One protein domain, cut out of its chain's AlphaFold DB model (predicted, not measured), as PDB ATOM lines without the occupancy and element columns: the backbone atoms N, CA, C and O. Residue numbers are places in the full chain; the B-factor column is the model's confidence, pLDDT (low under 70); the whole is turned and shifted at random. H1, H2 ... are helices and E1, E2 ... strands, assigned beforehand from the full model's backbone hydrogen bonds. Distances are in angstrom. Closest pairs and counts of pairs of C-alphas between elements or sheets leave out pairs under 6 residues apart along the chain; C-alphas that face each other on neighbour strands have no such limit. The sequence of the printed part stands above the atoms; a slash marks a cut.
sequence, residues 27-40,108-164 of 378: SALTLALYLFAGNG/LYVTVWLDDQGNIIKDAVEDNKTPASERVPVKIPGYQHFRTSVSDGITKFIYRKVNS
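Overview. This is residues 27 to 40 and 108 to 164 of the 378 residues of the protein "Cell wall surface anchor family protein" of Staphylococcus capitis (UniProt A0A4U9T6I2). A twisted sheet of four strands has one short helix, H1, across one face at its E2 and E1 side, while the long link from E2 to E3 loops out over the opposite face. The printed part has 71 residues, with the order H1, E1, E2, E3, E4 along the chain. The sheet's order is E2, E1, E4, E3, and it is mixed; the class is mixed, helices and strands. The whole is compact, with a radius of gyration of the C-alphas of 11.7 A and spans of 37 by 29 by 20 A.

Arrangement. Inner strands E1, residues 110 to 114, and E4, residues 154 to 161, are parallel at 14 degrees, with N 112 and O 155 2.8 A apart. Edge strand E2, residues 120 to 126, forms an antiparallel hairpin with E1 at 174 degrees; N 111 and O 125 are 2.8 A apart. Edge strand E3, residues 143 to 151, forms an antiparallel hairpin with E4 at 158 degrees; N 156 and O 149 are 2.7 A apart. E3 bends by 59 degrees at residue 146. H1, residues 28 to 36, is on the sheet at a height of 8.5 A, over E1 and only just over E2, with 3 of its C-alphas falling on E2. On the local plane it runs across the strands, at 70 degrees to E1. Its closest C-alphas to E2 are those of Leu 29 and Ala 124, 5.3 A apart. In H1 every O i to N i+4 pair is within hydrogen-bond range.

Along the chain. H1 begins at C-alpha 28 (13.010, -9.485, 22.735) and measures 11.9 A. E1 measures 12.8 A, E2 14.6 A, E3 22.7 A and E4 22.1 A. E4 ends at C-alpha 161 (-0.472, -3.173, 4.422).

Size, cuts and confidence. The C-alphas of Leu 108 and Ser 164 are farthest apart, 37.3 A. Residues 41 to 107 are not printed; C-alphas 40 and 108 are 20.9 A apart across the cut. The link from E2 to E3 is long, residues 127 to 142. Residues 27 to 40, 130 to 134 and 164 have pLDDT under 70.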
ATOM      1  N   SER A  27      12.220  -7.952  27.267       47.62
ATOM      2  CA  SER A  27      11.550  -8.670  26.193       47.62
ATOM      3  C   SER A  27      12.380  -8.534  24.915       47.62
ATOM      4  O   SER A  27      13.008  -7.496  24.693       47.62
ATOM      5  N   ALA A  28      12.364  -9.548  24.049       54.16
ATOM      6  CA  ALA A  28      13.010  -9.485  22.735       54.16
ATOM      7  C   ALA A  28      12.636  -8.200  21.966       54.16
ATOM      8  O   ALA A  28      13.439  -7.675  21.205       54.16
ATOM      9  N   LEU A  29      11.447  -7.647  22.237       46.94
ATOM     10  CA  LEU A  29      10.978  -6.342  21.775       46.94
ATOM     11  C   LEU A  29      11.854  -5.167  22.250       46.94
ATOM     12  O   LEU A  29      12.212  -4.316  21.442       46.94
ATOM     13  N   THR A  30      12.226  -5.124  23.534       51.94
ATOM     14  CA  THR A  30      13.105  -4.087  24.113       51.94
ATOM     15  C   THR A  30      14.496  -4.138  23.482       51.94
ATOM     16  O   THR A  30      15.082  -3.103  23.168       51.94
ATOM     17  N   LEU A  31      15.007  -5.346  23.243       51.78
ATOM     18  CA  LEU A  31      16.312  -5.550  22.620       51.78
ATOM     19  C   LEU A  31      16.286  -5.250  21.115       51.78
ATOM     20  O   LEU A  31      17.200  -4.615  20.598       51.78
ATOM     21  N   ALA A  32      15.215  -5.644  20.422       51.56
ATOM     22  CA  ALA A  32      14.986  -5.296  19.028       51.56
ATOM     23  C   ALA A  32      14.936  -3.772  18.868       51.56
ATOM     24  O   ALA A  32      15.690  -3.226  18.076       51.56
ATOM     25  N   LEU A  33      14.137  -3.064  19.669       49.31
ATOM     26  CA  LEU A  33      14.080  -1.597  19.643       49.31
ATOM     27  C   LEU A  33      15.461  -0.952  19.844       49.31
ATOM     28  O   LEU A  33      15.782   0.008  19.146       49.31
ATOM     29  N   TYR A  34      16.301  -1.503  20.727       51.12
ATOM     30  CA  TYR A  34      17.674  -1.030  20.932       51.12
ATOM     31  C   TYR A  34      18.569  -1.235  19.695       51.12
ATOM     32  O   TYR A  34      19.377  -0.371  19.368       51.12
ATOM     33  N   LEU A  35      18.387  -2.339  18.965       51.81
ATOM     34  CA  LEU A  35      19.100  -2.632  17.714       51.81
ATOM     35  C   LEU A  35      18.541  -1.848  16.506       51.81
ATOM     36  O   LEU A  35      19.279  -1.555  15.567       51.81
ATOM     37  N   PHE A  36      17.253  -1.483  16.520       46.19
ATOM     38  CA  PHE A  36      16.568  -0.778  15.426       46.19
ATOM     39  C   PHE A  36      16.581   0.751  15.549       46.19
ATOM     40  O   PHE A  36      16.426   1.427  14.533       46.19
ATOM     41  N   ALA A  37      16.845   1.322  16.732       42.66
ATOM     42  CA  ALA A  37      16.985   2.773  16.916       42.66
ATOM     43  C   ALA A  37      18.135   3.404  16.092       42.66
ATOM     44  O   ALA A  37      18.233   4.626  16.021       42.66
ATOM     45  N   GLY A  38      18.976   2.588  15.440       36.16
ATOM     46  CA  GLY A  38      20.025   3.029  14.519       36.16
ATOM     47  C   GLY A  38      19.705   2.941  13.019       36.16
ATOM     48  O   GLY A  38      20.513   3.426  12.238       36.16
ATOM     49  N   ASN A  39      18.584   2.345  12.582       39.59
ATOM     50  CA  ASN A  39      18.333   2.099  11.151       39.59
ATOM     51  C   ASN A  39      16.829   2.109  10.805       39.59
ATOM     52  O   ASN A  39      16.156   1.080  10.860       39.59
ATOM     53  N   GLY A  40      16.316   3.270  10.394       30.56
ATOM     54  CA  GLY A  40      14.963   3.435   9.859       30.56
ATOM     55  C   GLY A  40      14.981   4.181   8.528       30.56
ATOM     56  O   GLY A  40      14.896   5.404   8.501       30.56
ATOM     57  N   LEU A 108      23.149 -13.468  19.710       71.69
ATOM     58  CA  LEU A 108      21.708 -13.636  19.834       71.69
ATOM     59  C   LEU A 108      21.070 -13.615  18.447       71.69
ATOM     60  O   LEU A 108      21.212 -12.647  17.705       71.69
ATOM     61  N   TYR A 109      20.315 -14.663  18.137       80.44
ATOM     62  CA  TYR A 109      19.498 -14.707  16.935       80.44
ATOM     63  C   TYR A 109      18.069 -14.254  17.263       80.44
ATOM     64  O   TYR A 109      17.498 -14.685  18.270       80.44
ATOM     65  N   VAL A 110      17.494 -13.374  16.444       86.06
ATOM     66  CA  VAL A 110      16.167 -12.780  16.684       86.06
ATOM     67  C   VAL A 110      15.371 -12.729  15.389       86.06
ATOM     68  O   VAL A 110      15.873 -12.294  14.359       86.06
ATOM     69  N   THR A 111      14.095 -13.085  15.449       88.88
ATOM     70  CA  THR A 111      13.145 -12.905  14.356       88.88
ATOM     71  C   THR A 111      12.215 -11.730  14.647       88.88
ATOM     72  O   THR A 111      11.634 -11.641  15.729       88.88
ATOM     73  N   VAL A 112      12.034 -10.837  13.670       91.19
ATOM     74  CA  VAL A 112      11.117  -9.693  13.745       91.19
ATOM     75  C   VAL A 112      10.174  -9.629  12.547       91.19
ATOM     76  O   VAL A 112      10.524 -10.017  11.430       91.19
ATOM     77  N   TRP A 113       8.981  -9.085  12.778       94.50
ATOM     78  CA  TRP A 113       7.961  -8.852  11.759       94.50
ATOM     79  C   TRP A 113       7.667  -7.356  11.690       94.50
ATOM     80  O   TRP A 113       7.174  -6.775  12.660       94.50
ATOM     81  N   LEU A 114       7.989  -6.743  10.555       93.75
ATOM     82  CA  LEU A 114       7.929  -5.299  10.346       93.75
ATOM     83  C   LEU A 114       6.949  -4.957   9.221       93.75
ATOM     84  O   LEU A 114       6.815  -5.730   8.270       93.75
ATOM     85  N   ASP A 115       6.295  -3.803   9.292       91.62
ATOM     86  CA  ASP A 115       5.641  -3.216   8.121       91.62
ATOM     87  C   ASP A 115       6.656  -2.542   7.173       91.62
ATOM     88  O   ASP A 115       7.872  -2.569   7.389       91.62
ATOM     89  N   ASP A 116       6.156  -1.939   6.096       85.62
ATOM     90  CA  ASP A 116       6.947  -1.246   5.082       85.62
ATOM     91  C   ASP A 116       7.460   0.123   5.533       85.62
ATOM     92  O   ASP A 116       8.166   0.774   4.774       85.62
ATOM     93  N   GLN A 117       7.153   0.545   6.758       86.69
ATOM     94  CA  GLN A 117       7.711   1.727   7.412       86.69
ATOM     95  C   GLN A 117       8.722   1.347   8.508       86.69
ATOM     96  O   GLN A 117       9.400   2.222   9.045       86.69
ATOM     97  N   GLY A 118       8.866   0.052   8.809       86.19
ATOM     98  CA  GLY A 118       9.747  -0.465   9.853       86.19
ATOM     99  C   GLY A 118       9.092  -0.581  11.232       86.19
ATOM    100  O   GLY A 118       9.793  -0.871  12.200       86.19
ATOM    101  N   ASN A 119       7.775  -0.393  11.350       88.81
ATOM    102  CA  ASN A 119       7.066  -0.597  12.611       88.81
ATOM    103  C   ASN A 119       6.909  -2.090  12.898       88.81
ATOM    104  O   ASN A 119       6.632  -2.885  12.001       88.81
ATOM    105  N   ILE A 120       7.024  -2.472  14.168       89.12
ATOM    106  CA  ILE A 120       6.833  -3.855  14.608       89.12
ATOM    107  C   ILE A 120       5.336  -4.182  14.590       89.12
ATOM    108  O   ILE A 120       4.548  -3.539  15.279       89.12
ATOM    109  N   ILE A 121       4.949  -5.196  13.813       91.81
ATOM    110  CA  ILE A 121       3.543  -5.614  13.637       91.81
ATOM    111  C   ILE A 121       3.224  -6.977  14.261       91.81
ATOM    112  O   ILE A 121       2.068  -7.398  14.295       91.81
ATOM    113  N   LYS A 122       4.249  -7.673  14.753       88.88
ATOM    114  CA  LYS A 122       4.149  -8.852  15.616       88.88
ATOM    115  C   LYS A 122       5.393  -8.891  16.498       88.88
ATOM    116  O   LYS A 122       6.479  -8.553  16.028       88.88
ATOM    117  N   ASP A 123       5.216  -9.314  17.746       86.44
ATOM    118  CA  ASP A 123       6.292  -9.373  18.733       86.44
ATOM    119  C   ASP A 123       7.518 -10.111  18.205       86.44
ATOM    120  O   ASP A 123       7.407 -11.173  17.591       86.44
ATOM    121  N   ALA A 124       8.684  -9.523  18.465       86.56
ATOM    122  CA  ALA A 124       9.970 -10.130  18.176       86.56
ATOM    123  C   ALA A 124      10.160 -11.396  19.010       86.56
ATOM    124  O   ALA A 124       9.705 -11.488  20.152       86.56
ATOM    125  N   VAL A 125      10.876 -12.357  18.444       83.94
ATOM    126  CA  VAL A 125      11.066 -13.662  19.058       83.94
ATOM    127  C   VAL A 125      12.540 -14.037  19.015       83.94
ATOM    128  O   VAL A 125      13.185 -13.907  17.978       83.94
ATOM    129  N   GLU A 126      13.081 -14.496  20.143       81.94
ATOM    130  CA  GLU A 126      14.437 -15.042  20.191       81.94
ATOM    131  C   GLU A 126      14.458 -16.428  19.549       81.94
ATOM    132  O   GLU A 126      13.721 -17.342  19.928       81.94
ATOM    133  N   ASP A 127      15.343 -16.590  18.585       79.06
ATOM    134  CA  ASP A 127      15.466 -17.792  17.784       79.06
ATOM    135  C   ASP A 127      15.830 -19.004  18.651       79.06
ATOM    136  O   ASP A 127      15.194 -20.047  18.563       79.06
ATOM    137  N   ASN A 128      16.801 -18.879  19.554       73.00
ATOM    138  CA  ASN A 128      17.252 -19.972  20.429       73.00
ATOM    139  C   ASN A 128      16.135 -20.619  21.282       73.00
ATOM    140  O   ASN A 128      16.274 -21.770  21.689       73.00
ATOM    141  N   LYS A 129      15.032 -19.907  21.524       72.00
ATOM    142  CA  LYS A 129      13.861 -20.371  22.282       72.00
ATOM    143  C   LYS A 129      12.707 -20.825  21.388       72.00
ATOM    144  O   LYS A 129      11.687 -21.276  21.901       72.00
ATOM    145  N   THR A 130      12.870 -20.725  20.071       65.38
ATOM    146  CA  THR A 130      11.766 -20.812  19.114       65.38
ATOM    147  C   THR A 130      12.097 -21.796  18.001       65.38
ATOM    148  O   THR A 130      13.128 -21.648  17.331       65.38
ATOM    149  N   PRO A 131      11.253 -22.813  17.767       68.69
ATOM    150  CA  PRO A 131      11.516 -23.813  16.744       68.69
ATOM    151  C   PRO A 131      11.534 -23.177  15.350       68.69
ATOM    152  O   PRO A 131      10.789 -22.244  15.058       68.69
ATOM    153  N   ALA A 132      12.372 -23.709  14.456       68.62
ATOM    154  CA  ALA A 132      12.548 -23.174  13.102       68.62
ATOM    155  C   ALA A 132      11.236 -23.100  12.291       68.62
ATOM    156  O   ALA A 132      11.093 -22.229  11.438       68.62
ATOM    157  N   SER A 133      10.256 -23.961  12.590       63.66
ATOM    158  CA  SER A 133       8.919 -23.945  11.978       63.66
ATOM    159  C   SER A 133       8.122 -22.668  12.254       63.66
ATOM    160  O   SER A 133       7.217 -22.348  11.492       63.66
ATOM    161  N   GLU A 134       8.436 -21.947  13.329       65.38
ATOM    162  CA  GLU A 134       7.795 -20.677  13.692       65.38
ATOM    163  C   GLU A 134       8.567 -19.456  13.168       65.38
ATOM    164  O   GLU A 134       8.051 -18.336  13.176       65.38
ATOM    165  N   ARG A 135       9.783 -19.666  12.648       71.69
ATOM    166  CA  ARG A 135      10.648 -18.634  12.057       71.69
ATOM    167  C   ARG A 135      10.439 -18.522  10.548       71.69
ATOM    168  O   ARG A 135      11.380 -18.490   9.761       71.69
ATOM    169  N   VAL A 136       9.178 -18.509  10.145       82.44
ATOM    170  CA  VAL A 136       8.743 -18.412   8.747       82.44
ATOM    171  C   VAL A 136       7.854 -17.181   8.567       82.44
ATOM    172  O   VAL A 136       7.351 -16.636   9.557       82.44
ATOM    173  N   PRO A 137       7.622 -16.715   7.325       85.75
ATOM    174  CA  PRO A 137       6.593 -15.717   7.082       85.75
ATOM    175  C   PRO A 137       5.246 -16.225   7.612       85.75
ATOM    176  O   PRO A 137       4.836 -17.347   7.316       85.75
ATOM    177  N   VAL A 138       4.556 -15.402   8.400       88.44
ATOM    178  CA  VAL A 138       3.262 -15.740   9.005       88.44
ATOM    179  C   VAL A 138       2.176 -14.851   8.421       88.44
ATOM    180  O   VAL A 138       2.420 -13.710   8.038       88.44
ATOM    181  N   LYS A 139       0.942 -15.351   8.356       90.94
ATOM    182  CA  LYS A 139      -0.190 -14.546   7.894       90.94
ATOM    183  C   LYS A 139      -0.601 -13.563   8.992       90.94
ATOM    184  O   LYS A 139      -1.083 -13.985  10.038       90.94
ATOM    185  N   ILE A 140      -0.436 -12.269   8.733       89.00
ATOM    186  CA  ILE A 140      -0.819 -11.190   9.652       89.00
ATOM    187  C   ILE A 140      -2.058 -10.482   9.074       89.00
ATOM    188  O   ILE A 140      -2.025 -10.059   7.917       89.00
ATOM    189  N   PRO A 141      -3.174 -10.363   9.818       88.94
ATOM    190  CA  PRO A 141      -4.376  -9.685   9.334       88.94
ATOM    191  C   PRO A 141      -4.094  -8.253   8.864       88.94
ATOM    192  O   PRO A 141      -3.459  -7.479   9.571       88.94
ATOM    193  N   GLY A 142      -4.576  -7.893   7.671       91.50
ATOM    194  CA  GLY A 142      -4.355  -6.561   7.090       91.50
ATOM    195  C   GLY A 142      -2.969  -6.348   6.473       91.50
ATOM    196  O   GLY A 142      -2.701  -5.261   5.966       91.50
ATOM    197  N   TYR A 143      -2.118  -7.377   6.446       94.38
ATOM    198  CA  TYR A 143      -0.765  -7.313   5.903       94.38
ATOM    199  C   TYR A 143      -0.469  -8.493   4.967       94.38
ATOM    200  O   TYR A 143      -0.935  -9.614   5.166       94.38
ATOM    201  N   GLN A 144       0.348  -8.245   3.947       92.50
ATOM    202  CA  GLN A 144       0.884  -9.260   3.043       92.50
ATOM    203  C   GLN A 144       2.406  -9.263   3.133       92.50
ATOM    204  O   GLN A 144       3.034  -8.207   3.101       92.50
ATOM    205  N   HIS A 145       3.002 -10.449   3.253       94.19
ATOM    206  CA  HIS A 145       4.458 -10.588   3.248       94.19
ATOM    207  C   HIS A 145       5.027 -10.085   1.918       94.19
ATOM    208  O   HIS A 145       4.516 -10.423   0.851       94.19
ATOM    209  N   PHE A 146       6.059  -9.251   2.003       90.44
ATOM    210  CA  PHE A 146       6.716  -8.629   0.859       90.44
ATOM    211  C   PHE A 146       8.103  -9.220   0.622       90.44
ATOM    212  O   PHE A 146       8.399  -9.652  -0.488       90.44
ATOM    213  N   ARG A 147       8.950  -9.259   1.658       87.75
ATOM    214  CA  ARG A 147      10.293  -9.846   1.563       87.75
ATOM    215  C   ARG A 147      10.838 -10.286   2.916       87.75
ATOM    216  O   ARG A 147      10.314  -9.914   3.966       87.75
ATOM    217  N   THR A 148      11.920 -11.052   2.879       89.75
ATOM    218  CA  THR A 148      12.674 -11.480   4.061       89.75
ATOM    219  C   THR A 148      14.124 -11.034   3.922       89.75
ATOM    220  O   THR A 148      14.675 -11.084   2.825       89.75
ATOM    221  N   SER A 149      14.741 -10.598   5.015       85.38
ATOM    222  CA  SER A 149      16.161 -10.239   5.080       85.38
ATOM    223  C   SER A 149      16.787 -10.849   6.329       85.38
ATOM    224  O   SER A 149      16.113 -10.967   7.348       85.38
ATOM    225  N   VAL A 150      18.053 -11.256   6.250       84.06
ATOM    226  CA  VAL A 150      18.804 -11.805   7.383       84.06
ATOM    227  C   VAL A 150      20.130 -11.062   7.480       84.06
ATOM    228  O   VAL A 150      20.894 -11.044   6.517       84.06
ATOM    229  N   SER A 151      20.393 -10.442   8.626       76.12
ATOM    230  CA  SER A 151      21.622  -9.689   8.894       76.12
ATOM    231  C   SER A 151      21.949  -9.745  10.382       76.12
ATOM    232  O   SER A 151      21.050  -9.547  11.195       76.12
ATOM    233  N   ASP A 152      23.210  -9.990  10.741       77.31
ATOM    234  CA  ASP A 152      23.713  -9.913  12.126       77.31
ATOM    235  C   ASP A 152      22.921 -10.760  13.136       77.31
ATOM    236  O   ASP A 152      22.623 -10.339  14.248       77.31
ATOM    237  N   GLY A 153      22.521 -11.965  12.718       77.50
ATOM    238  CA  GLY A 153      21.686 -12.858  13.526       77.50
ATOM    239  C   GLY A 153      20.206 -12.463  13.585       77.50
ATOM    240  O   GLY A 153      19.407 -13.169  14.192       77.50
ATOM    241  N   ILE A 154      19.800 -11.384  12.915       83.94
ATOM    242  CA  ILE A 154      18.421 -10.900  12.898       83.94
ATOM    243  C   ILE A 154      17.738 -11.305  11.595       83.94
ATOM    244  O   ILE A 154      18.126 -10.866  10.511       83.94
ATOM    245  N   THR A 155      16.664 -12.080  11.701       89.38
ATOM    246  CA  THR A 155      15.742 -12.370  10.602       89.38
ATOM    247  C   THR A 155      14.611 -11.347  10.603       89.38
ATOM    248  O   THR A 155      13.891 -11.198  11.585       89.38
ATOM    249  N   LYS A 156      14.417 -10.646   9.488       91.50
ATOM    250  CA  LYS A 156      13.370  -9.637   9.298       91.50
ATOM    251  C   LYS A 156      12.374 -10.125   8.257       91.50
ATOM    252  O   LYS A 156      12.739 -10.300   7.096       91.50
ATOM    253  N   PHE A 157      11.115 -10.278   8.644       94.25
ATOM    254  CA  PHE A 157       9.999 -10.450   7.718       94.25
ATOM    255  C   PHE A 157       9.314  -9.100   7.509       94.25
ATOM    256  O   PHE A 157       8.748  -8.548   8.448       94.25
ATOM    257  N   ILE A 158       9.365  -8.569   6.288       93.81
ATOM    258  CA  ILE A 158       8.784  -7.273   5.927       93.81
ATOM    259  C   ILE A 158       7.435  -7.498   5.251       93.81
ATOM    260  O   ILE A 158       7.326  -8.317   4.333       93.81
ATOM    261  N   TYR A 159       6.421  -6.756   5.684       95.12
ATOM    262  CA  TYR A 159       5.051  -6.837   5.194       95.12
ATOM    263  C   TYR A 159       4.578  -5.496   4.650       95.12
ATOM    264  O   TYR A 159       4.995  -4.442   5.110       95.12
ATOM    265  N   ARG A 160       3.647  -5.535   3.700       92.56
ATOM    266  CA  ARG A 160       2.929  -4.360   3.203       92.56
ATOM    267  C   ARG A 160       1.485  -4.418   3.650       92.56
ATOM    268  O   ARG A 160       0.865  -5.484   3.615       92.56
ATOM    269  N   LYS A 161       0.939  -3.277   4.055       93.31
ATOM    270  CA  LYS A 161      -0.472  -3.173   4.422       93.31
ATOM    271  C   LYS A 161      -1.335  -3.403   3.183       93.31
ATOM    272  O   LYS A 161      -1.150  -2.742   2.161       93.31
ATOM    273  N   VAL A 162      -2.272  -4.345   3.258       90.62
ATOM    274  CA  VAL A 162      -3.240  -4.558   2.179       90.62
ATOM    275  C   VAL A 162      -4.421  -3.624   2.397       90.62
ATOM    276  O   VAL A 162      -5.173  -3.753   3.362       90.62
ATOM    277  N   ASN A 163      -4.587  -2.653   1.500       76.31
ATOM    278  CA  ASN A 163      -5.812  -1.868   1.452       76.31
ATOM    279  C   ASN A 163      -6.922  -2.790   0.940       76.31
ATOM    280  O   ASN A 163      -6.762  -3.433  -0.097       76.31
ATOM    281  N   SER A 164      -8.045  -2.859   1.650       56.09
ATOM    282  CA  SER A 164      -9.197  -3.724   1.355       56.09
ATOM    283  C   SER A 164      -9.952  -3.370   0.058       56.09
ATOM    284  O   SER A 164     -11.137  -3.659  -0.071       56.09
TER     285      SER A 164